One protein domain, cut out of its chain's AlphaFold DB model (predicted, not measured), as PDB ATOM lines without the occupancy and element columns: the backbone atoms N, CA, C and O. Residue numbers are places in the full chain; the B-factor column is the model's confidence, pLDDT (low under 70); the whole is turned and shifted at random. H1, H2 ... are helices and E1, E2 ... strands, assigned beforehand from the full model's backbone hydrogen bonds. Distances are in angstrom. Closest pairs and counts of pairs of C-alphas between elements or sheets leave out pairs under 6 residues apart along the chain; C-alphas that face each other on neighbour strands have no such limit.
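This is residues 25 to 50, 499 to 631 and 638 to 679 of the 679 residues of an uncharacterized protein of Bdellovibrionales bacterium GWA2_49_15 (UniProt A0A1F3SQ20). A strongly twisted sheet of seven strands curls round one end of a long helix, H3, and round the short helix H5, which packs on H3 close to the middle of the domain. The other part of H3 runs on beyond the sheet, with the small helices H1 and H2 packed on it, while long stretches with no named element, among them residues 25 to 50 and 575 to 596, lie away from the middle. The printed part has 201 residues, with five named helices and seven named strands along the chain as E1, H1, H2, H3, E2, H4, E3, E4, E5, E6, H5, E7; the sheet's order is E1, E7, E2, E3, E4, E6, E5, all antiparallel. The class is mixed, helices and strands, though under half of the residues are in named elements. The whole is compact, with a radius of gyration of the C-alphas of 17.7 A and spans of 54 by 42 by 31 A.

The printed part begins at Thr 25, with C-alpha at (205.052, -55.119, 83.566), and residues 25 to 50 hold no named element. After the first cut comes strand E1, residues 499 to 504, 16.1 A long, from C-alpha 499 at (180.064, -50.384, 102.986). Helix H1 is residues 507 to 512 and helix H2 residues 515 to 522. Helix H3, residues 532 to 558, is 37.5 A long. Strand E2 is residues 564 to 569, 16.2 A, and helix H4 residues 571 to 574. Strand E3, residues 597 to 608, is 27.8 A long and bends by 75 degrees at residue 603. Strand E4 is residues 611 to 617, 19.3 A; E5 is residues 652 to 654, 6.8 A; E6 is residues 659 to 663, 13.3 A. Helix H5 is residues 664 to 670, 10.0 A, and strand E7, residues 671 to 678, 20.4 A, ends with C-alpha 678 at (185.413, -50.887, 103.450).

The sheet's edge strands are E1 and E5. E1 and E7 are antiparallel, with N 501 and O 676 2.9 A apart, within hydrogen-bond range. E7 and E2 have N 565 and O 675 at 2.8 A, and E2 and E3 have N 568 and O 598 at 2.7 A. E3 and E4 form a hairpin, with N 606 and O 613 at 2.9 A. E4 and E6 have N 614 and O 662 at 2.8 A. E5 and E6 form a hairpin, with N 654 and O 659 at 2.8 A. Residues 35 to 36 pair, antiparallel, with residues 604 to 605 of E3. The sheet curls round H3, at its residues 544 to 557, and round H5. H3 is the hub, touching three helices. With residues 541 to 548 alone it touches H5, the closest C-alphas being those of Ala 545 and Val 668, 6.0 A, at a steep tilt of 65 degrees, opposite ways. With residues 540 to 544 alone it touches H1, Ile 509 to Gln 540 in C-alphas 6.3 A, about perpendicular at 90 degrees. With residues 532 to 539 alone it touches H2, at a steep tilt of 50 degrees, opposite ways; the closest C-alphas, of Leu 522 and Ala 532, are 6.1 A apart. H1 is only just on the sheet, with 5 pairs of C-alphas within 10 A, and only grazes it with residues 507 to 509; H2 and H4 are not on it. H4 only just touches H5, with 3 pairs of C-alphas within 8 A, the closest those of Phe 572 and Asn 670, 6.6 A. Every O i to N i+4 pair is within hydrogen-bond range in H1, H2, H3 and H5; H4 is too short for such a pair.

The two C-alphas farthest apart, of Ser 46 and Arg 525, are 56.4 A apart. Residues 51 to 498 are not printed, and C-alphas 50 and 499 are 23.2 A apart across that cut; residues 632 to 637 are not printed, with 10.9 A from C-alpha 631 to C-alpha 638. The link from H4 to E3, 22 residues, is long. The mean pLDDT of the printed part is 79.8, and 44 residues are under 70, among them residues 582 to 594, 625 to 631 and 638 to 650.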
ATOM      1  N   THR A  25     203.785 -54.697  83.018       64.25
ATOM      2  CA  THR A  25     205.052 -55.119  83.566       64.25
ATOM      3  C   THR A  25     204.987 -54.789  85.030       64.25
ATOM      4  O   THR A  25     204.598 -53.684  85.400       64.25
ATOM      5  N   CYS A  26     205.364 -55.737  85.878       72.75
ATOM      6  CA  CYS A  26     205.451 -55.479  87.316       72.75
ATOM      7  C   CYS A  26     206.495 -54.388  87.641       72.75
ATOM      8  O   CYS A  26     206.591 -53.927  88.776       72.75
ATOM      9  N   THR A  27     207.301 -53.971  86.654       64.25
ATOM     10  CA  THR A  27     208.274 -52.886  86.765       64.25
ATOM     11  C   THR A  27     207.555 -51.553  86.974       64.25
ATOM     12  O   THR A  27     207.137 -50.902  86.021       64.25
ATOM     13  N   GLY A  28     207.405 -51.164  88.240       63.09
ATOM     14  CA  GLY A  28     206.807 -49.896  88.667       63.09
ATOM     15  C   GLY A  28     205.689 -50.040  89.699       63.09
ATOM     16  O   GLY A  28     205.348 -49.056  90.347       63.09
ATOM     17  N   SER A  29     205.139 -51.241  89.895       57.31
ATOM     18  CA  SER A  29     204.208 -51.514  90.994       57.31
ATOM     19  C   SER A  29     204.968 -51.930  92.257       57.31
ATOM     20  O   SER A  29     205.930 -52.688  92.168       57.31
ATOM     21  N   SER A  30     204.489 -51.520  93.435       58.19
ATOM     22  CA  SER A  30     204.864 -52.060  94.764       58.19
ATOM     23  C   SER A  30     204.711 -53.589  94.876       58.19
ATOM     24  O   SER A  30     205.191 -54.208  95.822       58.19
ATOM     25  N   VAL A  31     204.055 -54.199  93.891       60.91
ATOM     26  CA  VAL A  31     203.808 -55.627  93.698       60.91
ATOM     27  C   VAL A  31     205.078 -56.341  93.210       60.91
ATOM     28  O   VAL A  31     205.174 -56.760  92.058       60.91
ATOM     29  N   THR A  32     206.102 -56.443  94.058       60.69
ATOM     30  CA  THR A  32     207.328 -57.206  93.733       60.69
ATOM     31  C   THR A  32     207.448 -58.517  94.499       60.69
ATOM     32  O   THR A  32     208.217 -59.380  94.080       60.69
ATOM     33  N   ALA A  33     206.676 -58.700  95.571       76.00
ATOM     34  CA  ALA A  33     206.632 -59.941  96.331       76.00
ATOM     35  C   ALA A  33     205.294 -60.655  96.129       76.00
ATOM     36  O   ALA A  33     204.234 -60.025  96.183       76.00
ATOM     37  N   ASP A  34     205.366 -61.970  95.933       87.38
ATOM     38  CA  ASP A  34     204.215 -62.865  95.975       87.38
ATOM     39  C   ASP A  34     203.466 -62.649  97.290       87.38
ATOM     40  O   ASP A  34     204.036 -62.760  98.379       87.38
ATOM     41  N   TYR A  35     202.181 -62.327  97.187       89.88
ATOM     42  CA  TYR A  35     201.343 -62.050  98.339       89.88
ATOM     43  C   TYR A  35     200.048 -62.840  98.259       89.88
ATOM     44  O   TYR A  35     199.396 -62.897  97.217       89.88
ATOM     45  N   SER A  36     199.652 -63.425  99.383       91.31
ATOM     46  CA  SER A  36     198.380 -64.117  99.522       91.31
ATOM     47  C   SER A  36     197.865 -63.977 100.945       91.31
ATOM     48  O   SER A  36     198.572 -64.288 101.898       91.31
ATOM     49  N   ILE A  37     196.601 -63.585 101.102       91.38
ATOM     50  CA  ILE A  37     195.935 -63.573 102.416       91.38
ATOM     51  C   ILE A  37     195.552 -64.986 102.880       91.38
ATOM     52  O   ILE A  37     195.051 -65.152 103.990       91.38
ATOM     53  N   ARG A  38     195.778 -66.005 102.039       90.00
ATOM     54  CA  ARG A  38     195.640 -67.431 102.366       90.00
ATOM     55  C   ARG A  38     196.938 -68.042 102.897       90.00
ATOM     56  O   ARG A  38     196.880 -69.115 103.488       90.00
ATOM     57  N   SER A  39     198.094 -67.409 102.687       87.69
ATOM     58  CA  SER A  39     199.377 -67.916 103.178       87.69
ATOM     59  C   SER A  39     199.757 -67.298 104.529       87.69
ATOM     60  O   SER A  39     199.309 -66.210 104.898       87.69
ATOM     61  N   GLY A  40     200.591 -68.015 105.290       85.94
ATOM     62  CA  GLY A  40     201.140 -67.535 106.559       85.94
ATOM     63  C   GLY A  40     200.058 -67.156 107.574       85.94
ATOM     64  O   GLY A  40     199.222 -67.979 107.927       85.94
ATOM     65  N   SER A  41     200.099 -65.909 108.045       83.81
ATOM     66  CA  SER A  41     199.151 -65.329 109.004       83.81
ATOM     67  C   SER A  41     198.116 -64.405 108.348       83.81
ATOM     68  O   SER A  41     197.581 -63.519 109.014       83.81
ATOM     69  N   GLY A  42     197.882 -64.537 107.036       87.81
ATOM     70  CA  GLY A  42     196.917 -63.712 106.310       87.81
ATOM     71  C   GLY A  42     195.483 -63.865 106.833       87.81
ATOM     72  O   GLY A  42     195.145 -64.849 107.489       87.81
ATOM     73  N   SER A  43     194.608 -62.902 106.538       88.81
ATOM     74  CA  SER A  43     193.238 -62.866 107.081       88.81
ATOM     75  C   SER A  43     192.409 -64.120 106.773       88.81
ATOM     76  O   SER A  43     191.543 -64.454 107.568       88.81
ATOM     77  N   LEU A  44     192.690 -64.845 105.680       89.31
ATOM     78  CA  LEU A  44     191.979 -66.063 105.272       89.31
ATOM     79  C   LEU A  44     192.775 -67.361 105.527       89.31
ATOM     80  O   LEU A  44     192.323 -68.429 105.107       89.31
ATOM     81  N   HIS A  45     193.948 -67.311 106.172       89.44
ATOM     82  CA  HIS A  45     194.861 -68.467 106.278       89.44
ATOM     83  C   HIS A  45     194.235 -69.699 106.957       89.44
ATOM     84  O   HIS A  45     194.483 -70.830 106.551       89.44
ATOM     85  N   SER A  46     193.391 -69.490 107.970       85.38
ATOM     86  CA  SER A  46     192.722 -70.556 108.724       85.38
ATOM     87  C   SER A  46     191.330 -70.898 108.187       85.38
ATOM     88  O   SER A  46     190.602 -71.679 108.802       85.38
ATOM     89  N   MET A  47     190.908 -70.278 107.084       84.50
ATOM     90  CA  MET A  47     189.531 -70.387 106.620       84.50
ATOM     91  C   MET A  47     189.329 -71.610 105.746       84.50
ATOM     92  O   MET A  47     190.084 -71.864 104.808       84.50
ATOM     93  N   ARG A  48     188.241 -72.338 105.993       86.38
ATOM     94  CA  ARG A  48     187.844 -73.458 105.136       86.38
ATOM     95  C   ARG A  48     187.517 -72.947 103.732       86.38
ATOM     96  O   ARG A  48     186.903 -71.891 103.572       86.38
ATOM     97  N   VAL A  49     187.905 -73.708 102.715       86.38
ATOM     98  CA  VAL A  49     187.410 -73.503 101.351       86.38
ATOM     99  C   VAL A  49     185.915 -73.816 101.342       86.38
ATOM    100  O   VAL A  49     185.492 -74.845 101.876       86.38
ATOM    101  N   GLN A  50     185.110 -72.912 100.794       84.19
ATOM    102  CA  GLN A  50     183.681 -73.143 100.637       84.19
ATOM    103  C   GLN A  50     183.386 -73.771  99.280       84.19
ATOM    104  O   GLN A  50     184.059 -73.480  98.289       84.19
ATOM    105  N   SER A 499     180.701 -50.577 104.291       96.62
ATOM    106  CA  SER A 499     180.064 -50.384 102.986       96.62
ATOM    107  C   SER A 499     180.621 -51.361 101.953       96.62
ATOM    108  O   SER A 499     181.734 -51.862 102.100       96.62
ATOM    109  N   CYS A 500     179.841 -51.632 100.904       97.44
ATOM    110  CA  CYS A 500     180.305 -52.368  99.734       97.44
ATOM    111  C   CYS A 500     180.493 -51.390  98.579       97.44
ATOM    112  O   CYS A 500     179.528 -50.784  98.110       97.44
ATOM    113  N   ASN A 501     181.737 -51.222  98.145       96.12
ATOM    114  CA  ASN A 501     182.086 -50.372  97.017       96.12
ATOM    115  C   ASN A 501     182.159 -51.230  95.761       96.12
ATOM    116  O   ASN A 501     182.719 -52.325  95.789       96.12
ATOM    117  N   LYS A 502     181.614 -50.716  94.659       94.12
ATOM    118  CA  LYS A 502     181.516 -51.427  93.385       94.12
ATOM    119  C   LYS A 502     182.087 -50.587  92.253       94.12
ATOM    120  O   LYS A 502     181.835 -49.389  92.170       94.12
ATOM    121  N   MET A 503     182.818 -51.247  91.367       90.62
ATOM    122  CA  MET A 503     183.326 -50.713  90.113       90.62
ATOM    123  C   MET A 503     182.817 -51.593  88.974       90.62
ATOM    124  O   MET A 503     183.205 -52.756  88.877       90.62
ATOM    125  N   ASP A 504     181.933 -51.055  88.135       86.38
ATOM    126  CA  ASP A 504     181.314 -51.785  87.027       86.38
ATOM    127  C   ASP A 504     182.134 -51.671  85.740       86.38
ATOM    128  O   ASP A 504     182.428 -50.583  85.264       86.38
ATOM    129  N   PHE A 505     182.458 -52.794  85.117       80.62
ATOM    130  CA  PHE A 505     183.249 -52.867  83.895       80.62
ATOM    131  C   PHE A 505     182.384 -53.284  82.691       80.62
ATOM    132  O   PHE A 505     181.517 -54.151  82.821       80.62
ATOM    133  N   PRO A 506     182.591 -52.693  81.497       74.25
ATOM    134  CA  PRO A 506     183.534 -51.615  81.173       74.25
ATOM    135  C   PRO A 506     182.981 -50.197  81.424       74.25
ATOM    136  O   PRO A 506     183.659 -49.228  81.093       74.25
ATOM    137  N   ALA A 507     181.764 -50.055  81.967       74.62
ATOM    138  CA  ALA A 507     181.087 -48.762  82.123       74.62
ATOM    139  C   ALA A 507     181.938 -47.732  82.888       74.62
ATOM    140  O   ALA A 507     182.178 -46.641  82.383       74.62
ATOM    141  N   TYR A 508     182.504 -48.129  84.027       76.94
ATOM    142  CA  TYR A 508     183.399 -47.302  84.828       76.94
ATOM    143  C   TYR A 508     184.608 -46.825  84.029       76.94
ATOM    144  O   TYR A 508     184.952 -45.649  84.091       76.94
ATOM    145  N   ILE A 509     185.230 -47.715  83.246       78.19
ATOM    146  CA  ILE A 509     186.362 -47.328  82.405       78.19
ATOM    147  C   ILE A 509     185.905 -46.247  81.439       78.19
ATOM    148  O   ILE A 509     186.540 -45.208  81.395       78.19
ATOM    149  N   ASN A 510     184.798 -46.449  80.722       77.75
ATOM    150  CA  ASN A 510     184.301 -45.478  79.744       77.75
ATOM    151  C   ASN A 510     184.069 -44.088  80.343       77.75
ATOM    152  O   ASN A 510     184.397 -43.098  79.689       77.75
ATOM    153  N   ASP A 511     183.573 -44.026  81.576       78.56
ATOM    154  CA  ASP A 511     183.327 -42.770  82.289       78.56
ATOM    155  C   ASP A 511     184.620 -42.095  82.782       78.56
ATOM    156  O   ASP A 511     184.657 -40.879  82.961       78.56
ATOM    157  N   HIS A 512     185.694 -42.869  82.968       79.19
ATOM    158  CA  HIS A 512     186.984 -42.408  83.499       79.19
ATOM    159  C   HIS A 512     188.115 -42.428  82.461       79.19
ATOM    160  O   HIS A 512     189.266 -42.136  82.792       79.19
ATOM    161  N   LEU A 513     187.814 -42.747  81.196       81.25
ATOM    162  CA  LEU A 513     188.786 -42.680  80.113       81.25
ATOM    163  C   LEU A 513     189.238 -41.230  79.959       81.25
ATOM    164  O   LEU A 513     188.446 -40.353  79.608       81.25
ATOM    165  N   ASP A 514     190.537 -40.986  80.132       83.12
ATOM    166  CA  ASP A 514     191.125 -39.714  79.729       83.12
ATOM    167  C   ASP A 514     190.954 -39.560  78.211       83.12
ATOM    168  O   ASP A 514     191.656 -40.164  77.391       83.12
ATOM    169  N   ARG A 515     189.963 -38.750  77.840       81.38
ATOM    170  CA  ARG A 515     189.599 -38.495  76.452       81.38
ATOM    171  C   ARG A 515     190.739 -37.820  75.696       81.38
ATOM    172  O   ARG A 515     190.881 -38.075  74.502       81.38
ATOM    173  N   ALA A 516     191.538 -36.978  76.349       80.88
ATOM    174  CA  ALA A 516     192.676 -36.327  75.711       80.88
ATOM    175  C   ALA A 516     193.763 -37.356  75.380       80.88
ATOM    176  O   ALA A 516     194.270 -37.363  74.258       80.88
ATOM    177  N   GLU A 517     194.050 -38.274  76.302       83.88
ATOM    178  CA  GLU A 517     194.990 -39.377  76.084       83.88
ATOM    179  C   GLU A 517     194.502 -40.352  75.003       83.88
ATOM    180  O   GLU A 517     195.256 -40.700  74.090       83.88
ATOM    181  N   LEU A 518     193.219 -40.731  75.025       83.81
ATOM    182  CA  LEU A 518     192.629 -41.563  73.976       83.81
ATOM    183  C   LEU A 518     192.743 -40.883  72.603       83.81
ATOM    184  O   LEU A 518     193.185 -41.502  71.635       83.81
ATOM    185  N   LEU A 519     192.402 -39.596  72.505       81.06
ATOM    186  CA  LEU A 519     192.541 -38.830  71.263       81.06
ATOM    187  C   LEU A 519     194.007 -38.701  70.826       81.06
ATOM    188  O   LEU A 519     194.295 -38.790  69.630       81.06
ATOM    189  N   ARG A 520     194.942 -38.546  71.772       83.62
ATOM    190  CA  ARG A 520     196.384 -38.531  71.498       83.62
ATOM    191  C   ARG A 520     196.838 -39.855  70.882       83.62
ATOM    192  O   ARG A 520     197.552 -39.830  69.880       83.62
ATOM    193  N   ARG A 521     196.380 -40.992  71.419       82.12
ATOM    194  CA  ARG A 521     196.669 -42.346  70.904       82.12
ATOM    195  C   ARG A 521     196.034 -42.614  69.542       82.12
ATOM    196  O   ARG A 521     196.659 -43.217  68.674       82.12
ATOM    197  N   LEU A 522     194.814 -42.132  69.326       83.06
ATOM    198  CA  LEU A 522     194.120 -42.235  68.040       83.06
ATOM    199  C   LEU A 522     194.757 -41.355  66.946       83.06
ATOM    200  O   LEU A 522     194.572 -41.614  65.750       83.06
ATOM    201  N   GLY A 523     195.521 -40.335  67.347       85.38
ATOM    202  CA  GLY A 523     196.167 -39.365  66.471       85.38
ATOM    203  C   GLY A 523     195.189 -38.350  65.861       85.38
ATOM    204  O   GLY A 523     193.973 -38.418  66.031       85.38
ATOM    205  N   ARG A 524     195.716 -37.401  65.069       76.19
ATOM    206  CA  ARG A 524     194.940 -36.284  64.472       76.19
ATOM    207  C   ARG A 524     193.769 -36.705  63.565       76.19
ATOM    208  O   ARG A 524     192.965 -35.863  63.187       76.19
ATOM    209  N   ARG A 525     193.676 -37.981  63.176       67.88
ATOM    210  CA  ARG A 525     192.622 -38.521  62.297       67.88
ATOM    211  C   ARG A 525     191.629 -39.421  63.040       67.88
ATOM    212  O   ARG A 525     191.024 -40.271  62.399       67.88
ATOM    213  N   GLY A 526     191.476 -39.254  64.356       66.69
ATOM    214  CA  GLY A 526     190.926 -40.264  65.269       66.69
ATOM    215  C   GLY A 526     189.682 -41.044  64.820       66.69
ATOM    216  O   GLY A 526     189.660 -42.255  64.991       66.69
ATOM    217  N   THR A 527     188.696 -40.423  64.167       63.84
ATOM    218  CA  THR A 527     187.476 -41.120  63.697       63.84
ATOM    219  C   THR A 527     187.615 -41.835  62.349       63.84
ATOM    220  O   THR A 527     186.757 -42.630  61.985       63.84
ATOM    221  N   ARG A 528     188.686 -41.576  61.592       75.12
ATOM    222  CA  ARG A 528     188.982 -42.213  60.292       75.12
ATOM    223  C   ARG A 528     190.103 -43.246  60.373       75.12
ATOM    224  O   ARG A 528     190.541 -43.748  59.339       75.12
ATOM    225  N   ASN A 529     190.620 -43.525  61.568       77.56
ATOM    226  CA  ASN A 529     191.620 -44.563  61.749       77.56
ATOM    227  C   ASN A 529     190.913 -45.934  61.728       77.56
ATOM    228  O   ASN A 529     190.102 -46.184  62.620       77.56
ATOM    229  N   PRO A 530     191.202 -46.831  60.765       79.06
ATOM    230  CA  PRO A 530     190.589 -48.162  60.729       79.06
ATOM    231  C   PRO A 530     190.897 -48.990  61.989       79.06
ATOM    232  O   PRO A 530     190.148 -49.901  62.322       79.06
ATOM    233  N   ASN A 531     191.945 -48.626  62.737       82.88
ATOM    234  CA  ASN A 531     192.340 -49.271  63.988       82.88
ATOM    235  C   ASN A 531     191.790 -48.561  65.237       82.88
ATOM    236  O   ASN A 531     192.150 -48.939  66.351       82.88
ATOM    237  N   ALA A 532     190.945 -47.530  65.093       81.25
ATOM    238  CA  ALA A 532     190.460 -46.737  66.226       81.25
ATOM    239  C   ALA A 532     189.791 -47.598  67.306       81.25
ATOM    240  O   ALA A 532     190.031 -47.402  68.497       81.25
ATOM    241  N   LEU A 533     189.001 -48.590  66.890       82.19
ATOM    242  CA  LEU A 533     188.334 -49.515  67.801       82.19
ATOM    243  C   LEU A 533     189.335 -50.391  68.568       82.19
ATOM    244  O   LEU A 533     189.227 -50.512  69.785       82.19
ATOM    245  N   ALA A 534     190.334 -50.953  67.882       83.88
ATOM    246  CA  ALA A 534     191.366 -51.780  68.509       83.88
ATOM    247  C   ALA A 534     192.201 -50.980  69.524       83.88
ATOM    248  O   ALA A 534     192.409 -51.444  70.642       83.88
ATOM    249  N   ILE A 535     192.598 -49.752  69.168       83.44
ATOM    250  CA  ILE A 535     193.327 -48.835  70.061       83.44
ATOM    251  C   ILE A 535     192.475 -48.480  71.285       83.44
ATOM    252  O   ILE A 535     192.979 -48.487  72.406       83.44
ATOM    253  N   THR A 536     191.185 -48.198  71.086       84.50
ATOM    254  CA  THR A 536     190.263 -47.865  72.184       84.50
ATOM    255  C   THR A 536     190.106 -49.043  73.144       84.50
ATOM    256  O   THR A 536     190.271 -48.869  74.347       84.50
ATOM    257  N   ARG A 537     189.872 -50.252  72.618       84.94
ATOM    258  CA  ARG A 537     189.759 -51.488  73.412       84.94
ATOM    259  C   ARG A 537     191.024 -51.786  74.193       84.94
ATOM    260  O   ARG A 537     190.966 -52.148  75.362       84.94
ATOM    261  N   GLN A 538     192.175 -51.623  73.555       86.50
ATOM    262  CA  GLN A 538     193.448 -51.797  74.224       86.50
ATOM    263  C   GLN A 538     193.622 -50.797  75.372       86.50
ATOM    264  O   GLN A 538     193.980 -51.201  76.475       86.50
ATOM    265  N   TYR A 539     193.352 -49.514  75.128       85.44
ATOM    266  CA  TYR A 539     193.468 -48.492  76.163       85.44
ATOM    267  C   TYR A 539     192.510 -48.760  77.329       85.44
ATOM    268  O   TYR A 539     192.914 -48.690  78.485       85.44
ATOM    269  N   GLN A 540     191.277 -49.183  77.042       85.38
ATOM    270  CA  GLN A 540     190.337 -49.611  78.074       85.38
ATOM    271  C   GLN A 540     190.887 -50.776  78.911       85.38
ATOM    272  O   GLN A 540     190.775 -50.749  80.132       85.38
ATOM    273  N   ARG A 541     191.519 -51.782  78.294       87.31
ATOM    274  CA  ARG A 541     192.145 -52.893  79.033       87.31
ATOM    275  C   ARG A 541     193.297 -52.421  79.922       87.31
ATOM    276  O   ARG A 541     193.397 -52.878  81.056       87.31
ATOM    277  N   GLU A 542     194.149 -51.521  79.432       87.62
ATOM    278  CA  GLU A 542     195.250 -50.946  80.220       87.62
ATOM    279  C   GLU A 542     194.721 -50.186  81.445       87.62
ATOM    280  O   GLU A 542     195.202 -50.392  82.561       87.62
ATOM    281  N   GLU A 543     193.682 -49.373  81.254       87.31
ATOM    282  CA  GLU A 543     193.030 -48.632  82.332       87.31
ATOM    283  C   GLU A 543     192.311 -49.551  83.323       87.31
ATOM    284  O   GLU A 543     192.467 -49.407  84.536       87.31
ATOM    285  N   GLY A 544     191.590 -50.559  82.830       89.38
ATOM    286  CA  GLY A 544     190.944 -51.563  83.673       89.38
ATOM    287  C   GLY A 544     191.935 -52.337  84.537       89.38
ATOM    288  O   GLY A 544     191.700 -52.513  85.731       89.38
ATOM    289  N   ALA A 545     193.071 -52.733  83.959       90.88
ATOM    290  CA  ALA A 545     194.164 -53.366  84.689       90.88
ATOM    291  C   ALA A 545     194.732 -52.437  85.770       90.88
ATOM    292  O   ALA A 545     194.885 -52.842  86.919       90.88
ATOM    293  N   ARG A 546     194.984 -51.164  85.440       89.56
ATOM    294  CA  ARG A 546     195.474 -50.164  86.400       89.56
ATOM    295  C   ARG A 546     194.529 -50.001  87.594       89.56
ATOM    296  O   ARG A 546     194.979 -50.039  88.737       89.56
ATOM    297  N   HIS A 547     193.229 -49.855  87.341       90.25
ATOM    298  CA  HIS A 547     192.229 -49.728  88.402       90.25
ATOM    299  C   HIS A 547     192.113 -50.993  89.255       90.25
ATOM    300  O   HIS A 547     192.045 -50.887  90.481       90.25
ATOM    301  N   LEU A 548     192.146 -52.175  88.631       92.56
ATOM    302  CA  LEU A 548     192.131 -53.441  89.356       92.56
ATOM    303  C   LEU A 548     193.359 -53.581  90.264       92.56
ATOM    304  O   LEU A 548     193.184 -53.887  91.438       92.56
ATOM    305  N   ARG A 549     194.576 -53.284  89.782       92.06
ATOM    306  CA  ARG A 549     195.791 -53.323  90.621       92.06
ATOM    307  C   ARG A 549     195.688 -52.406  91.820       92.06
ATOM    308  O   ARG A 549     195.978 -52.841  92.924       92.06
ATOM    309  N   ASN A 550     195.260 -51.161  91.615       90.62
ATOM    310  CA  ASN A 550     195.126 -50.197  92.706       90.62
ATOM    311  C   ASN A 550     194.113 -50.677  93.752       90.62
ATOM    312  O   ASN A 550     194.338 -50.520  94.949       90.62
ATOM    313  N   MET A 551     193.010 -51.288  93.308       93.19
ATOM    314  CA  MET A 551     192.017 -51.873  94.205       93.19
ATOM    315  C   MET A 551     192.585 -53.079  94.957       93.19
ATOM    316  O   MET A 551     192.450 -53.152  96.172       93.19
ATOM    317  N   VAL A 552     193.240 -54.005  94.255       93.50
ATOM    318  CA  VAL A 552     193.830 -55.205  94.856       93.50
ATOM    319  C   VAL A 552     194.934 -54.834  95.844       93.50
ATOM    320  O   VAL A 552     194.910 -55.328  96.962       93.50
ATOM    321  N   ASP A 553     195.849 -53.930  95.495       90.44
ATOM    322  CA  ASP A 553     196.909 -53.439  96.390       90.44
ATOM    323  C   ASP A 553     196.316 -52.728  97.616       90.44
ATOM    324  O   ASP A 553     196.639 -53.062  98.758       90.44
ATOM    325  N   GLY A 554     195.359 -51.823  97.393       90.62
ATOM    326  CA  GLY A 554     194.676 -51.102  98.462       90.62
ATOM    327  C   GLY A 554     193.914 -52.020  99.420       90.62
ATOM    328  O   GLY A 554     193.932 -51.782 100.620       90.62
ATOM    329  N   GLN A 555     193.271 -53.084  98.937       94.00
ATOM    330  CA  GLN A 555     192.488 -53.984  99.794       94.00
ATOM    331  C   GLN A 555     193.337 -55.078 100.449       94.00
ATOM    332  O   GLN A 555     193.232 -55.303 101.656       94.00
ATOM    333  N   LEU A 556     194.221 -55.721  99.686       91.56
ATOM    334  CA  LEU A 556     195.022 -56.835 100.179       91.56
ATOM    335  C   LEU A 556     196.171 -56.386 101.088       91.56
ATOM    336  O   LEU A 556     196.439 -57.071 102.075       91.56
ATOM    337  N   HIS A 557     196.828 -55.259 100.789       85.12
ATOM    338  CA  HIS A 557     197.967 -54.771 101.579       85.12
ATOM    339  C   HIS A 557     197.571 -53.692 102.578       85.12
ATOM    340  O   HIS A 557     197.878 -53.804 103.761       85.12
ATOM    341  N   GLN A 558     196.884 -52.644 102.118       82.88
ATOM    342  CA  GLN A 558     196.573 -51.484 102.967       82.88
ATOM    343  C   GLN A 558     195.295 -51.708 103.791       82.88
ATOM    344  O   GLN A 558     195.176 -51.225 104.914       82.88
ATOM    345  N   GLY A 559     194.357 -52.493 103.259       79.00
ATOM    346  CA  GLY A 559     193.052 -52.801 103.840       79.00
ATOM    347  C   GLY A 559     193.053 -53.963 104.830       79.00
ATOM    348  O   GLY A 559     192.010 -54.579 105.022       79.00
ATOM    349  N   ASN A 560     194.196 -54.280 105.449       84.75
ATOM    350  CA  ASN A 560     194.325 -55.362 106.434       84.75
ATOM    351  C   ASN A 560     193.957 -56.759 105.884       84.75
ATOM    352  O   ASN A 560     193.369 -57.586 106.581       84.75
ATOM    353  N   GLY A 561     194.297 -57.032 104.619       90.38
ATOM    354  CA  GLY A 561     194.060 -58.337 104.005       90.38
ATOM    355  C   GLY A 561     192.613 -58.565 103.570       90.38
ATOM    356  O   GLY A 561     192.099 -59.670 103.714       90.38
ATOM    357  N   ASN A 562     191.941 -57.552 103.032       94.31
ATOM    358  CA  ASN A 562     190.581 -57.701 102.522       94.31
ATOM    359  C   ASN A 562     190.582 -58.232 101.080       94.31
ATOM    360  O   ASN A 562     191.250 -57.648 100.224       94.31
ATOM    361  N   PRO A 563     189.830 -59.302 100.760       96.56
ATOM    362  CA  PRO A 563     189.732 -59.783  99.389       96.56
ATOM    363  C   PRO A 563     188.949 -58.805  98.505       96.56
ATOM    364  O   PRO A 563     188.040 -58.106  98.964       96.56
ATOM    365  N   VAL A 564     189.265 -58.815  97.210       97.44
ATOM    366  CA  VAL A 564     188.472 -58.126  96.183       97.44
ATOM    367  C   VAL A 564     187.531 -59.136  95.539       97.44
ATOM    368  O   VAL A 564     187.976 -60.090  94.906       97.44
ATOM    369  N   MET A 565     186.230 -58.921  95.675       97.19
ATOM    370  CA  MET A 565     185.200 -59.729  95.031       97.19
ATOM    371  C   MET A 565     185.089 -59.331  93.560       97.19
ATOM    372  O   MET A 565     184.942 -58.156  93.233       97.19
ATOM    373  N   LEU A 566     185.125 -60.297  92.655       95.50
ATOM    374  CA  LEU A 566     185.034 -60.068  91.220       95.50
ATOM    375  C   LEU A 566     183.822 -60.793  90.653       95.50
ATOM    376  O   LEU A 566     183.663 -61.992  90.877       95.50
ATOM    377  N   ASP A 567     183.018 -60.083  89.867       91.88
ATOM    378  CA  ASP A 567     181.959 -60.677  89.054       91.88
ATOM    379  C   ASP A 567     182.506 -60.944  87.651       91.88
ATOM    380  O   ASP A 567     183.058 -60.053  87.008       91.88
ATOM    381  N   PHE A 568     182.319 -62.157  87.145       88.56
ATOM    382  CA  PHE A 568     182.903 -62.637  85.901       88.56
ATOM    383  C   PHE A 568     181.890 -63.277  84.971       88.56
ATOM    384  O   PHE A 568     180.866 -63.831  85.379       88.56
ATOM    385  N   CYS A 569     182.265 -63.296  83.699       85.56
ATOM    386  CA  CYS A 569     181.706 -64.219  82.735       85.56
ATOM    387  C   CYS A 569     182.372 -65.594  82.823       85.56
ATOM    388  O   CYS A 569     183.592 -65.681  82.727       85.56
ATOM    389  N   THR A 570     181.618 -66.694  82.875       82.19
ATOM    390  CA  THR A 570     182.219 -68.048  82.895       82.19
ATOM    391  C   THR A 570     182.942 -68.445  81.597       82.19
ATOM    392  O   THR A 570     183.498 -69.537  81.520       82.19
ATOM    393  N   ALA A 571     182.926 -67.600  80.559       75.62
ATOM    394  CA  ALA A 571     183.570 -67.875  79.274       75.62
ATOM    395  C   ALA A 571     185.070 -68.190  79.426       75.62
ATOM    396  O   ALA A 571     185.548 -69.173  78.857       75.62
ATOM    397  N   PHE A 572     185.788 -67.437  80.269       77.44
ATOM    398  CA  PHE A 572     187.245 -67.578  80.413       77.44
ATOM    399  C   PHE A 572     187.695 -68.898  81.050       77.44
ATOM    400  O   PHE A 572     188.841 -69.313  80.884       77.44
ATOM    401  N   LEU A 573     186.787 -69.574  81.760       73.75
ATOM    402  CA  LEU A 573     187.029 -70.907  82.318       73.75
ATOM    403  C   LEU A 573     187.190 -71.952  81.216       73.75
ATOM    404  O   LEU A 573     187.842 -72.973  81.406       73.75
ATOM    405  N   ARG A 574     186.538 -71.718  80.073       69.94
ATOM    406  CA  ARG A 574     186.562 -72.616  78.917       69.94
ATOM    407  C   ARG A 574     187.610 -72.194  77.899       69.94
ATOM    408  O   ARG A 574     188.139 -73.056  77.208       69.94
ATOM    409  N   ASP A 575     187.871 -70.895  77.800       73.56
ATOM    410  CA  ASP A 575     188.758 -70.319  76.799       73.56
ATOM    411  C   ASP A 575     189.461 -69.065  77.343       73.56
ATOM    412  O   ASP A 575     188.850 -68.011  77.496       73.56
ATOM    413  N   SER A 576     190.769 -69.156  77.594       74.06
ATOM    414  CA  SER A 576     191.595 -68.016  78.040       74.06
ATOM    415  C   SER A 576     191.684 -66.866  77.021       74.06
ATOM    416  O   SER A 576     192.114 -65.755  77.355       74.06
ATOM    417  N   SER A 577     191.284 -67.105  75.768       78.31
ATOM    418  CA  SER A 577     191.191 -66.078  74.735       78.31
ATOM    419  C   SER A 577     189.873 -65.298  74.777       78.31
ATOM    420  O   SER A 577     189.809 -64.220  74.180       78.31
ATOM    421  N   ALA A 578     188.874 -65.773  75.535       78.44
ATOM    422  CA  ALA A 578     187.586 -65.111  75.684       78.44
ATOM    423  C   ALA A 578     187.749 -63.652  76.135       78.44
ATOM    424  O   ALA A 578     188.552 -63.325  77.016       78.44
ATOM    425  N   ASP A 579     186.962 -62.775  75.518       82.50
ATOM    426  CA  ASP A 579     186.902 -61.353  75.834       82.50
ATOM    427  C   ASP A 579     185.443 -60.926  75.968       82.50
ATOM    428  O   ASP A 579     184.786 -60.537  75.000       82.50
ATOM    429  N   SER A 580     184.941 -61.052  77.193       79.31
ATOM    430  CA  SER A 580     183.537 -60.805  77.522       79.31
ATOM    431  C   SER A 580     183.204 -59.314  77.648       79.31
ATOM    432  O   SER A 580     182.028 -58.954  77.651       79.31
ATOM    433  N   ASN A 581     184.218 -58.448  77.758       72.31
ATOM    434  CA  ASN A 581     184.040 -57.017  78.024       72.31
ATOM    435  C   ASN A 581     184.360 -56.125  76.829       72.31
ATOM    436  O   ASN A 581     183.698 -55.107  76.629       72.31
ATOM    437  N   PHE A 582     185.397 -56.470  76.067       68.62
ATOM    438  CA  PHE A 582     185.953 -55.619  75.016       68.62
ATOM    439  C   PHE A 582     185.922 -56.286  73.640       68.62
ATOM    440  O   PHE A 582     186.357 -55.675  72.667       68.62
ATOM    441  N   GLY A 583     185.403 -57.510  73.526       64.12
ATOM    442  CA  GLY A 583     185.196 -58.179  72.247       64.12
ATOM    443  C   GLY A 583     184.012 -57.609  71.458       64.12
ATOM    444  O   GLY A 583     183.204 -56.833  71.966       64.12
ATOM    445  N   ASP A 584     183.864 -58.040  70.204       55.16
ATOM    446  CA  ASP A 584     182.665 -57.753  69.391       55.16
ATOM    447  C   ASP A 584     181.392 -58.418  69.955       55.16
ATOM    448  O   ASP A 584     180.283 -58.111  69.532       55.16
ATOM    449  N   GLN A 585     181.553 -59.309  70.938       58.06
ATOM    450  CA  GLN A 585     180.498 -60.052  71.624       58.06
ATOM    451  C   GLN A 585     180.440 -59.662  73.109       58.06
ATOM    452  O   GLN A 585     180.436 -60.519  73.985       58.06
ATOM    453  N   ALA A 586     180.445 -58.352  73.390       55.84
ATOM    454  CA  ALA A 586     180.380 -57.763  74.730       55.84
ATOM    455  C   ALA A 586     178.997 -57.952  75.382       55.84
ATOM    456  O   ALA A 586     178.220 -57.026  75.594       55.84
ATOM    457  N   ALA A 587     178.665 -59.195  75.667       60.22
ATOM    458  CA  ALA A 587     177.630 -59.627  76.573       60.22
ATOM    459  C   ALA A 587     178.067 -61.025  76.976       60.22
ATOM    460  O   ALA A 587     178.589 -61.766  76.153       60.22
ATOM    461  N   CYS A 588     177.805 -61.459  78.200       65.88
ATOM    462  CA  CYS A 588     178.039 -62.858  78.555       65.88
ATOM    463  C   CYS A 588     177.260 -63.890  77.708       65.88
ATOM    464  O   CYS A 588     177.234 -65.058  78.062       65.88
ATOM    465  N   GLY A 589     176.628 -63.507  76.598       54.09
ATOM    466  CA  GLY A 589     176.295 -64.396  75.499       54.09
ATOM    467  C   GLY A 589     177.222 -64.152  74.311       54.09
ATOM    468  O   GLY A 589     177.158 -63.098  73.683       54.09
ATOM    469  N   THR A 590     178.021 -65.152  73.947       51.28
ATOM    470  CA  THR A 590     178.484 -65.247  72.558       51.28
ATOM    471  C   THR A 590     177.274 -65.561  71.668       51.28
ATOM    472  O   THR A 590     176.254 -66.064  72.154       51.28
ATOM    473  N   ALA A 591     177.340 -65.261  70.367       47.03
ATOM    474  CA  ALA A 591     176.272 -65.603  69.420       47.03
ATOM    475  C   ALA A 591     176.101 -67.138  69.346       47.03
ATOM    476  O   ALA A 591     176.775 -67.811  68.572       47.03
ATOM    477  N   GLY A 592     175.231 -67.691  70.200       53.28
ATOM    478  CA  GLY A 592     174.940 -69.123  70.312       53.28
ATOM    479  C   GLY A 592     175.297 -69.791  71.651       53.28
ATOM    480  O   GLY A 592     174.867 -70.924  71.860       53.28
ATOM    481  N   GLN A 593     176.019 -69.138  72.577       55.69
ATOM    482  CA  GLN A 593     176.243 -69.669  73.935       55.69
ATOM    483  C   GLN A 593     176.079 -68.583  75.003       55.69
ATOM    484  O   GLN A 593     176.877 -67.655  75.110       55.69
ATOM    485  N   THR A 594     175.057 -68.727  75.844       59.09
ATOM    486  CA  THR A 594     174.907 -67.960  77.083       59.09
ATOM    487  C   THR A 594     175.864 -68.510  78.141       59.09
ATOM    488  O   THR A 594     175.692 -69.613  78.661       59.09
ATOM    489  N   HIS A 595     176.903 -67.747  78.461       71.25
ATOM    490  CA  HIS A 595     177.760 -67.987  79.614       71.25
ATOM    491  C   HIS A 595     177.056 -67.505  80.887       71.25
ATOM    492  O   HIS A 595     176.332 -66.507  80.887       71.25
ATOM    493  N   ALA A 596     177.259 -68.226  81.988       77.69
ATOM    494  CA  ALA A 596     176.736 -67.829  83.284       77.69
ATOM    495  C   ALA A 596     177.592 -66.708  83.894       77.69
ATOM    496  O   ALA A 596     178.762 -66.529  83.542       77.69
ATOM    497  N   PHE A 597     177.000 -65.967  84.831       86.31
ATOM    498  CA  PHE A 597     177.756 -65.097  85.726       86.31
ATOM    499  C   PHE A 597     178.328 -65.912  86.877       86.31
ATOM    500  O   PHE A 597     177.695 -66.861  87.348       86.31
ATOM    501  N   HIS A 598     179.518 -65.533  87.326       91.44
ATOM    502  CA  HIS A 598     180.190 -66.183  88.437       91.44
ATOM    503  C   HIS A 598     180.947 -65.165  89.282       91.44
ATOM    504  O   HIS A 598     181.571 -64.271  88.722       91.44
ATOM    505  N   ALA A 599     180.909 -65.309  90.604       94.19
ATOM    506  CA  ALA A 599     181.649 -64.451  91.521       94.19
ATOM    507  C   ALA A 599     182.818 -65.208  92.166       94.19
ATOM    508  O   ALA A 599     182.672 -66.363  92.567       94.19
ATOM    509  N   LEU A 600     183.968 -64.542  92.260       94.88
ATOM    510  CA  LEU A 600     185.230 -65.058  92.801       94.88
ATOM    511  C   LEU A 600     185.853 -64.020  93.742       94.88
ATOM    512  O   LEU A 600     185.461 -62.857  93.716       94.88
ATOM    513  N   ASN A 601     186.860 -64.410  94.522       96.44
ATOM    514  CA  ASN A 601     187.671 -63.466  95.298       96.44
ATOM    515  C   ASN A 601     189.113 -63.435  94.804       96.44
ATOM    516  O   ASN A 601     189.734 -64.485  94.680       96.44
ATOM    517  N   VAL A 602     189.682 -62.248  94.613       96.81
ATOM    518  CA  VAL A 602     191.135 -62.071  94.578       96.81
ATOM    519  C   VAL A 602     191.639 -62.140  96.011       96.81
ATOM    520  O   VAL A 602     191.313 -61.282  96.831       96.81
ATOM    521  N   VAL A 603     192.431 -63.166  96.301       96.38
ATOM    522  CA  VAL A 603     193.030 -63.420  97.621       96.38
ATOM    523  C   VAL A 603     194.552 -63.273  97.600       96.38
ATOM    524  O   VAL A 603     195.216 -63.426  98.618       96.38
ATOM    525  N   GLY A 604     195.128 -62.966  96.445       95.25
ATOM    526  CA  GLY A 604     196.563 -62.802  96.299       95.25
ATOM    527  C   GLY A 604     196.940 -62.275  94.928       95.25
ATOM    528  O   GLY A 604     196.118 -62.225  94.011       95.25
ATOM    529  N   HIS A 605     198.199 -61.894  94.786       94.75
ATOM    530  CA  HIS A 605     198.809 -61.524  93.516       94.75
ATOM    531  C   HIS A 605     200.290 -61.919  93.520       94.75
ATOM    532  O   HIS A 605     200.888 -62.141  94.575       94.75
ATOM    533  N   ARG A 606     200.865 -62.063  92.328       92.81
ATOM    534  CA  ARG A 606     202.293 -62.324  92.134       92.81
ATOM    535  C   ARG A 606     202.779 -61.765  90.810       92.81
ATOM    536  O   ARG A 606     201.980 -61.495  89.910       92.81
ATOM    537  N   CYS A 607     204.096 -61.652  90.673       90.50
ATOM    538  CA  CYS A 607     204.726 -61.307  89.407       90.50
ATOM    539  C   CYS A 607     205.418 -62.526  88.792       90.50
ATOM    540  O   CYS A 607     206.427 -63.002  89.309       90.50
ATOM    541  N   ARG A 608     204.934 -62.999  87.638       87.44
ATOM    542  CA  ARG A 608     205.531 -64.124  86.910       87.44
ATOM    543  C   ARG A 608     205.928 -63.697  85.505       87.44
ATOM    544  O   ARG A 608     205.100 -63.238  84.726       87.44
ATOM    545  N   ASN A 609     207.210 -63.851  85.161       86.00
ATOM    546  CA  ASN A 609     207.760 -63.455  83.853       86.00
ATOM    547  C   ASN A 609     207.443 -61.994  83.484       86.00
ATOM    548  O   ASN A 609     207.095 -61.678  82.345       86.00
ATOM    549  N   GLY A 610     207.512 -61.112  84.482       85.12
ATOM    550  CA  GLY A 610     207.188 -59.701  84.331       85.12
ATOM    551  C   GLY A 610     205.696 -59.398  84.217       85.12
ATOM    552  O   GLY A 610     205.383 -58.231  84.073       85.12
ATOM    553  N   LYS A 611     204.780 -60.370  84.299       87.31
ATOM    554  CA  LYS A 611     203.329 -60.140  84.241       87.31
ATOM    555  C   LYS A 611     202.675 -60.371  85.600       87.31
ATOM    556  O   LYS A 611     203.058 -61.290  86.323       87.31
ATOM    557  N   THR A 612     201.663 -59.567  85.914       91.06
ATOM    558  CA  THR A 612     200.838 -59.752  87.113       91.06
ATOM    559  C   THR A 612     199.895 -60.942  86.936       91.06
ATOM    560  O   THR A 612     199.170 -61.035  85.942       91.06
ATOM    561  N   GLU A 613     199.875 -61.827  87.927       92.75
ATOM    562  CA  GLU A 613     198.875 -62.882  88.089       92.75
ATOM    563  C   GLU A 613     198.114 -62.659  89.398       92.75
ATOM    564  O   GLU A 613     198.697 -62.238  90.398       92.75
ATOM    565  N   TYR A 614     196.820 -62.966  89.405       95.06
ATOM    566  CA  TYR A 614     195.965 -62.910  90.587       95.06
ATOM    567  C   TYR A 614     195.639 -64.313  91.076       95.06
ATOM    568  O   TYR A 614     195.288 -65.182  90.280       95.06
ATOM    569  N   GLN A 615     195.708 -64.522  92.387       94.94
ATOM    570  CA  GLN A 615     195.198 -65.732  93.015       94.94
ATOM    571  C   GLN A 615     193.695 -65.563  93.209       94.94
ATOM    572  O   GLN A 615     193.256 -64.778  94.052       94.94
ATOM    573  N   LEU A 616     192.911 -66.281  92.414       94.19
ATOM    574  CA  LEU A 616     191.460 -66.282  92.503       94.19
ATOM    575  C   LEU A 616     191.005 -67.471  93.339       94.19
ATOM    576  O   LEU A 616     191.281 -68.616  92.986       94.19
ATOM    577  N   GLN A 617     190.278 -67.201  94.413       93.12
ATOM    578  CA  GLN A 617     189.565 -68.221  95.155       93.12
ATOM    579  C   GLN A 617     188.190 -68.452  94.538       93.12
ATOM    580  O   GLN A 617     187.397 -67.513  94.385       93.12
ATOM    581  N   ASN A 618     187.914 -69.714  94.215       88.56
ATOM    582  CA  ASN A 618     186.648 -70.131  93.640       88.56
ATOM    583  C   ASN A 618     185.609 -70.536  94.692       88.56
ATOM    584  O   ASN A 618     185.903 -70.655  95.879       88.56
ATOM    585  N   SER A 619     184.372 -70.696  94.226       88.56
ATOM    586  CA  SER A 619     183.239 -71.150  95.035       88.56
ATOM    587  C   SER A 619     182.844 -72.604  94.752       88.56
ATOM    588  O   SER A 619     181.797 -73.024  95.207       88.56
ATOM    589  N   TRP A 620     183.661 -73.389  94.043       86.00
ATOM    590  CA  TRP A 620     183.465 -74.824  93.753       86.00
ATOM    591  C   TRP A 620     184.362 -75.733  94.611       86.00
ATOM    592  O   TRP A 620     184.774 -76.813  94.177       86.00
ATOM    593  N   GLY A 621     184.741 -75.267  95.800       85.62
ATOM    594  CA  GLY A 621     185.538 -76.051  96.732       85.62
ATOM    595  C   GLY A 621     187.003 -76.218  96.320       85.62
ATOM    596  O   GLY A 621     187.607 -75.404  95.626       85.62
ATOM    597  N   GLN A 622     187.606 -77.307  96.799       84.06
ATOM    598  CA  GLN A 622     189.018 -77.647  96.573       84.06
ATOM    599  C   GLN A 622     189.305 -78.128  95.135       84.06
ATOM    600  O   GLN A 622     190.450 -78.371  94.752       84.06
ATOM    601  N   GLY A 623     188.268 -78.276  94.309       76.62
ATOM    602  CA  GLY A 623     188.395 -78.729  92.934       76.62
ATOM    603  C   GLY A 623     188.797 -77.606  91.978       76.62
ATOM    604  O   GLY A 623     188.072 -76.633  91.798       76.62
ATOM    605  N   CYS A 624     189.898 -77.795  91.251       73.44
ATOM    606  CA  CYS A 624     190.217 -76.976  90.074       73.44
ATOM    607  C   CYS A 624     189.739 -77.598  88.756       73.44
ATOM    608  O   CYS A 624     190.047 -77.070  87.690       73.44
ATOM    609  N   GLY A 625     189.001 -78.714  88.795       68.50
ATOM    610  CA  GLY A 625     188.582 -79.446  87.590       68.50
ATOM    611  C   GLY A 625     187.807 -78.584  86.587       68.50
ATOM    612  O   GLY A 625     187.920 -78.779  85.382       68.50
ATOM    613  N   SER A 626     187.095 -77.562  87.066       65.94
ATOM    614  CA  SER A 626     186.392 -76.592  86.217       65.94
ATOM    615  C   SER A 626     187.319 -75.626  85.462       65.94
ATOM    616  O   SER A 626     186.898 -75.059  84.457       65.94
ATOM    617  N   TYR A 627     188.560 -75.441  85.924       61.53
ATOM    618  CA  TYR A 627     189.584 -74.568  85.327       61.53
ATOM    619  C   TYR A 627     190.567 -75.321  84.424       61.53
ATOM    620  O   TYR A 627     191.343 -74.700  83.698       61.53
ATOM    621  N   VAL A 628     190.546 -76.654  84.467       58.56
ATOM    622  CA  VAL A 628     191.458 -77.527  83.726       58.56
ATOM    623  C   VAL A 628     190.623 -78.376  82.773       58.56
ATOM    624  O   VAL A 628     190.217 -79.488  83.100       58.56
ATOM    625  N   ARG A 629     190.315 -77.844  81.584       52.94
ATOM    626  CA  ARG A 629     189.704 -78.650  80.517       52.94
ATOM    627  C   ARG A 629     190.774 -79.233  79.592       52.94
ATOM    628  O   ARG A 629     191.680 -78.497  79.198       52.94
ATOM    629  N   PRO A 630     190.643 -80.508  79.181       48.84
ATOM    630  CA  PRO A 630     191.420 -81.045  78.073       48.84
ATOM    631  C   PRO A 630     191.159 -80.234  76.792       48.84
ATOM    632  O   PRO A 630     190.046 -79.719  76.615       48.84
ATOM    633  N   PRO A 631     192.133 -80.142  75.872       49.25
ATOM    634  CA  PRO A 631     191.918 -79.570  74.549       49.25
ATOM    635  C   PRO A 631     190.707 -80.207  73.854       49.25
ATOM    636  O   PRO A 631     190.497 -81.425  73.925       49.25
ATOM    637  N   VAL A 638     189.662 -87.553  82.134       39.81
ATOM    638  CA  VAL A 638     190.550 -86.610  82.820       39.81
ATOM    639  C   VAL A 638     191.756 -87.418  83.278       39.81
ATOM    640  O   VAL A 638     191.739 -88.023  84.344       39.81
ATOM    641  N   ASP A 639     192.761 -87.497  82.418       38.50
ATOM    642  CA  ASP A 639     194.071 -87.986  82.794       38.50
ATOM    643  C   ASP A 639     194.764 -86.848  83.565       38.50
ATOM    644  O   ASP A 639     195.005 -85.782  82.988       38.50
ATOM    645  N   PRO A 640     195.059 -87.000  84.867       44.97
ATOM    646  CA  PRO A 640     195.869 -86.023  85.589       44.97
ATOM    647  C   PRO A 640     197.263 -85.827  84.955       44.97
ATOM    648  O   PRO A 640     197.879 -84.783  85.182       44.97
ATOM    649  N   ASP A 641     197.726 -86.747  84.097       42.38
ATOM    650  CA  ASP A 641     198.943 -86.612  83.290       42.38
ATOM    651  C   ASP A 641     198.742 -85.910  81.927       42.38
ATOM    652  O   ASP A 641     199.725 -85.615  81.245       42.38
ATOM    653  N   LEU A 642     197.524 -85.509  81.531       38.19
ATOM    654  CA  LEU A 642     197.307 -84.743  80.286       38.19
ATOM    655  C   LEU A 642     197.856 -83.302  80.363       38.19
ATOM    656  O   LEU A 642     198.154 -82.703  79.327       38.19
ATOM    657  N   ASN A 643     198.136 -82.790  81.571       41.59
ATOM    658  CA  ASN A 643     198.967 -81.590  81.783       41.59
ATOM    659  C   ASN A 643     200.400 -81.747  81.235       41.59
ATOM    660  O   ASN A 643     201.100 -80.756  81.023       41.59
ATOM    661  N   ARG A 644     200.845 -82.985  80.989       40.44
ATOM    662  CA  ARG A 644     202.181 -83.309  80.484       40.44
ATOM    663  C   ARG A 644     202.242 -83.367  78.951       40.44
ATOM    664  O   ARG A 644     203.324 -83.203  78.398       40.44
ATOM    665  N   ALA A 645     201.110 -83.544  78.261       37.50
ATOM    666  CA  ALA A 645     201.086 -83.743  76.806       37.50
ATOM    667  C   ALA A 645     201.054 -82.425  76.003       37.50
ATOM    668  O   ALA A 645     201.600 -82.366  74.903       37.50
ATOM    669  N   THR A 646     200.464 -81.355  76.557       44.06
ATOM    670  CA  THR A 646     200.540 -79.980  76.009       44.06
ATOM    671  C   THR A 646     201.532 -79.085  76.760       44.06
ATOM    672  O   THR A 646     201.845 -77.991  76.296       44.06
ATOM    673  N   GLY A 647     202.058 -79.559  77.894       40.00
ATOM    674  CA  GLY A 647     203.221 -79.000  78.582       40.00
ATOM    675  C   GLY A 647     202.993 -77.742  79.422       40.00
ATOM    676  O   GLY A 647     203.950 -77.261  80.027       40.00
ATOM    677  N   THR A 648     201.781 -77.182  79.516       44.94
ATOM    678  CA  THR A 648     201.512 -76.113  80.495       44.94
ATOM    679  C   THR A 648     200.022 -76.044  80.842       44.94
ATOM    680  O   THR A 648     199.218 -75.763  79.950       44.94
ATOM    681  N   PRO A 649     199.610 -76.284  82.104       55.16
ATOM    682  CA  PRO A 649     198.256 -75.946  82.526       55.16
ATOM    683  C   PRO A 649     198.022 -74.451  82.280       55.16
ATOM    684  O   PRO A 649     198.904 -73.633  82.542       55.16
ATOM    685  N   ILE A 650     196.842 -74.096  81.760       63.16
ATOM    686  CA  ILE A 650     196.483 -72.698  81.450       63.16
ATOM    687  C   ILE A 650     196.616 -71.826  82.709       63.16
ATOM    688  O   ILE A 650     197.008 -70.664  82.622       63.16
ATOM    689  N   TYR A 651     196.343 -72.414  83.876       79.31
ATOM    690  CA  TYR A 651     196.442 -71.769  85.174       79.31
ATOM    691  C   TYR A 651     197.071 -72.703  86.211       79.31
ATOM    692  O   TYR A 651     196.824 -73.910  86.208       79.31
ATOM    693  N   GLU A 652     197.857 -72.147  87.130       85.94
ATOM    694  CA  GLU A 652     198.418 -72.902  88.253       85.94
ATOM    695  C   GLU A 652     197.363 -73.042  89.353       85.94
ATOM    696  O   GLU A 652     196.869 -72.046  89.882       85.94
ATOM    697  N   CYS A 653     197.000 -74.283  89.668       84.69
ATOM    698  CA  CYS A 653     195.984 -74.609  90.660       84.69
ATOM    699  C   CYS A 653     196.621 -74.955  92.009       84.69
ATOM    700  O   CYS A 653     197.495 -75.817  92.089       84.69
ATOM    701  N   ASP A 654     196.094 -74.351  93.067       86.50
ATOM    702  CA  ASP A 654     196.298 -74.752  94.454       86.50
ATOM    703  C   ASP A 654     195.000 -75.393  94.966       86.50
ATOM    704  O   ASP A 654     194.115 -74.737  95.526       86.50
ATOM    705  N   ALA A 655     194.873 -76.698  94.709       82.75
ATOM    706  CA  ALA A 655     193.675 -77.473  95.023       82.75
ATOM    707  C   ALA A 655     193.381 -77.499  96.530       82.75
ATOM    708  O   ALA A 655     192.224 -77.441  96.932       82.75
ATOM    709  N   ALA A 656     194.415 -77.515  97.378       82.88
ATOM    710  CA  ALA A 656     194.239 -77.544  98.831       82.88
ATOM    711  C   ALA A 656     193.420 -76.342  99.331       82.88
ATOM    712  O   ALA A 656     192.597 -76.482 100.242       82.88
ATOM    713  N   ASN A 657     193.598 -75.189  98.681       84.69
ATOM    714  CA  ASN A 657     192.922 -73.944  99.023       84.69
ATOM    715  C   ASN A 657     191.813 -73.531  98.038       84.69
ATOM    716  O   ASN A 657     191.213 -72.474  98.229       84.69
ATOM    717  N   GLY A 658     191.512 -74.336  97.010       87.19
ATOM    718  CA  GLY A 658     190.505 -73.992  95.994       87.19
ATOM    719  C   GLY A 658     190.857 -72.726  95.203       87.19
ATOM    720  O   GLY A 658     189.978 -71.951  94.816       87.19
ATOM    721  N   ASN A 659     192.155 -72.489  95.008       90.88
ATOM    722  CA  ASN A 659     192.682 -71.271  94.410       90.88
ATOM    723  C   ASN A 659     193.293 -71.546  93.037       90.88
ATOM    724  O   ASN A 659     193.854 -72.612  92.783       90.88
ATOM    725  N   VAL A 660     193.249 -70.548  92.161       91.19
ATOM    726  CA  VAL A 660     193.862 -70.607  90.835       91.19
ATOM    727  C   VAL A 660     194.578 -69.299  90.515       91.19
ATOM    728  O   VAL A 660     194.034 -68.218  90.731       91.19
ATOM    729  N   TRP A 661     195.804 -69.383  90.002       91.38
ATOM    730  CA  TRP A 661     196.555 -68.222  89.535       91.38
ATOM    731  C   TRP A 661     196.177 -67.886  88.096       91.38
ATOM    732  O   TRP A 661     196.414 -68.677  87.183       91.38
ATOM    733  N   VAL A 662     195.591 -66.707  87.896       91.25
ATOM    734  CA  VAL A 662     195.070 -66.250  86.604       91.25
ATOM    735  C   VAL A 662     195.799 -64.975  86.170       91.25
ATOM    736  O   VAL A 662     195.869 -64.028  86.957       91.25
ATOM    737  N   PRO A 663     196.318 -64.901  84.929       91.50
ATOM    738  CA  PRO A 663     196.910 -63.680  84.394       91.50
ATOM    739  C   PRO A 663     195.942 -62.496  84.432       91.50
ATOM    740  O   PRO A 663     194.758 -62.629  84.111       91.50
ATOM    741  N   GLU A 664     196.448 -61.316  84.779       92.19
ATOM    742  CA  GLU A 664     195.631 -60.104  84.867       92.19
ATOM    743  C   GLU A 664     194.892 -59.785  83.563       92.19
ATOM    744  O   GLU A 664     193.731 -59.382  83.591       92.19
ATOM    745  N   ASP A 665     195.533 -59.977  82.411       89.12
ATOM    746  CA  ASP A 665     194.909 -59.679  81.124       89.12
ATOM    747  C   ASP A 665     193.692 -60.576  80.853       89.12
ATOM    748  O   ASP A 665     192.749 -60.147  80.188       89.12
ATOM    749  N   VAL A 666     193.677 -61.804  81.383       89.38
ATOM    750  CA  VAL A 666     192.519 -62.705  81.323       89.38
ATOM    751  C   VAL A 666     191.419 -62.205  82.256       89.38
ATOM    752  O   VAL A 666     190.257 -62.141  81.845       89.38
ATOM    753  N   VAL A 667     191.783 -61.806  83.480       91.38
ATOM    754  CA  VAL A 667     190.847 -61.255  84.472       91.38
ATOM    755  C   VAL A 667     190.148 -60.012  83.922       91.38
ATOM    756  O   VAL A 667     188.922 -59.973  83.844       91.38
ATOM    757  N   VAL A 668     190.911 -59.027  83.449       90.94
ATOM    758  CA  VAL A 668     190.386 -57.742  82.963       90.94
ATOM    759  C   VAL A 668     189.486 -57.913  81.738       90.94
ATOM    760  O   VAL A 668     188.462 -57.242  81.624       90.94
ATOM    761  N   ARG A 669     189.814 -58.843  80.833       87.88
ATOM    762  CA  ARG A 669     188.982 -59.151  79.656       87.88
ATOM    763  C   ARG A 669     187.629 -59.777  80.000       87.88
ATOM    764  O   ARG A 669     186.726 -59.742  79.168       87.88
ATOM    765  N   ASN A 670     187.475 -60.350  81.195       88.62
ATOM    766  CA  ASN A 670     186.290 -61.135  81.548       88.62
ATOM    767  C   ASN A 670     185.555 -60.672  82.816       88.62
ATOM    768  O   ASN A 670     184.461 -61.178  83.086       88.62
ATOM    769  N   MET A 671     186.115 -59.729  83.583       90.62
ATOM    770  CA  MET A 671     185.483 -59.171  84.783       90.62
ATOM    771  C   MET A 671     184.397 -58.150  84.427       90.62
ATOM    772  O   MET A 671     184.651 -57.162  83.755       90.62
ATOM    773  N   ARG A 672     183.179 -58.333  84.910       88.31
ATOM    774  CA  ARG A 672     182.102 -57.345  84.768       88.31
ATOM    775  C   ARG A 672     182.047 -56.354  85.909       88.31
ATOM    776  O   ARG A 672     181.462 -55.291  85.758       88.31
ATOM    777  N   GLY A 673     182.625 -56.703  87.046       91.56
ATOM    778  CA  GLY A 673     182.637 -55.845  88.210       91.56
ATOM    779  C   GLY A 673     183.747 -56.245  89.160       91.56
ATOM    780  O   GLY A 673     184.061 -57.428  89.280       91.56
ATOM    781  N   ALA A 674     184.312 -55.257  89.840       95.38
ATOM    782  CA  ALA A 674     185.178 -55.459  90.989       95.38
ATOM    783  C   ALA A 674     184.565 -54.759  92.204       95.38
ATOM    784  O   ALA A 674     184.057 -53.643  92.100       95.38
ATOM    785  N   GLN A 675     184.551 -55.445  93.337       96.38
ATOM    786  CA  GLN A 675     183.829 -55.064  94.542       96.38
ATOM    787  C   GLN A 675     184.699 -55.314  95.769       96.38
ATOM    788  O   GLN A 675     185.481 -56.260  95.807       96.38
ATOM    789  N   TYR A 676     184.552 -54.489  96.796       96.69
ATOM    790  CA  TYR A 676     185.248 -54.685  98.064       96.69
ATOM    791  C   TYR A 676     184.458 -54.088  99.221       96.69
ATOM    792  O   TYR A 676     183.634 -53.189  99.035       96.69
ATOM    793  N   LEU A 677     184.731 -54.589 100.424       96.06
ATOM    794  CA  LEU A 677     184.170 -54.043 101.651       96.06
ATOM    795  C   LEU A 677     185.152 -53.045 102.268       96.06
ATOM    796  O   LEU A 677     186.334 -53.348 102.409       96.06
ATOM    797  N   SER A 678     184.661 -51.870 102.655       94.12
ATOM    798  CA  SER A 678     185.413 -50.887 103.450       94.12
ATOM    799  C   SER A 678     184.707 -50.621 104.771       94.12
ATOM    800  O   SER A 678     183.498 -50.828 104.865       94.12
ATOM    801  N   ARG A 679     185.451 -50.163 105.780       88.19
ATOM    802  CA  ARG A 679     184.939 -49.835 107.116       88.19
ATOM    803  C   ARG A 679     184.911 -48.346 107.392       88.19
ATOM    804  O   ARG A 679     185.784 -47.642 106.842       88.19
TER     805      ARG A 679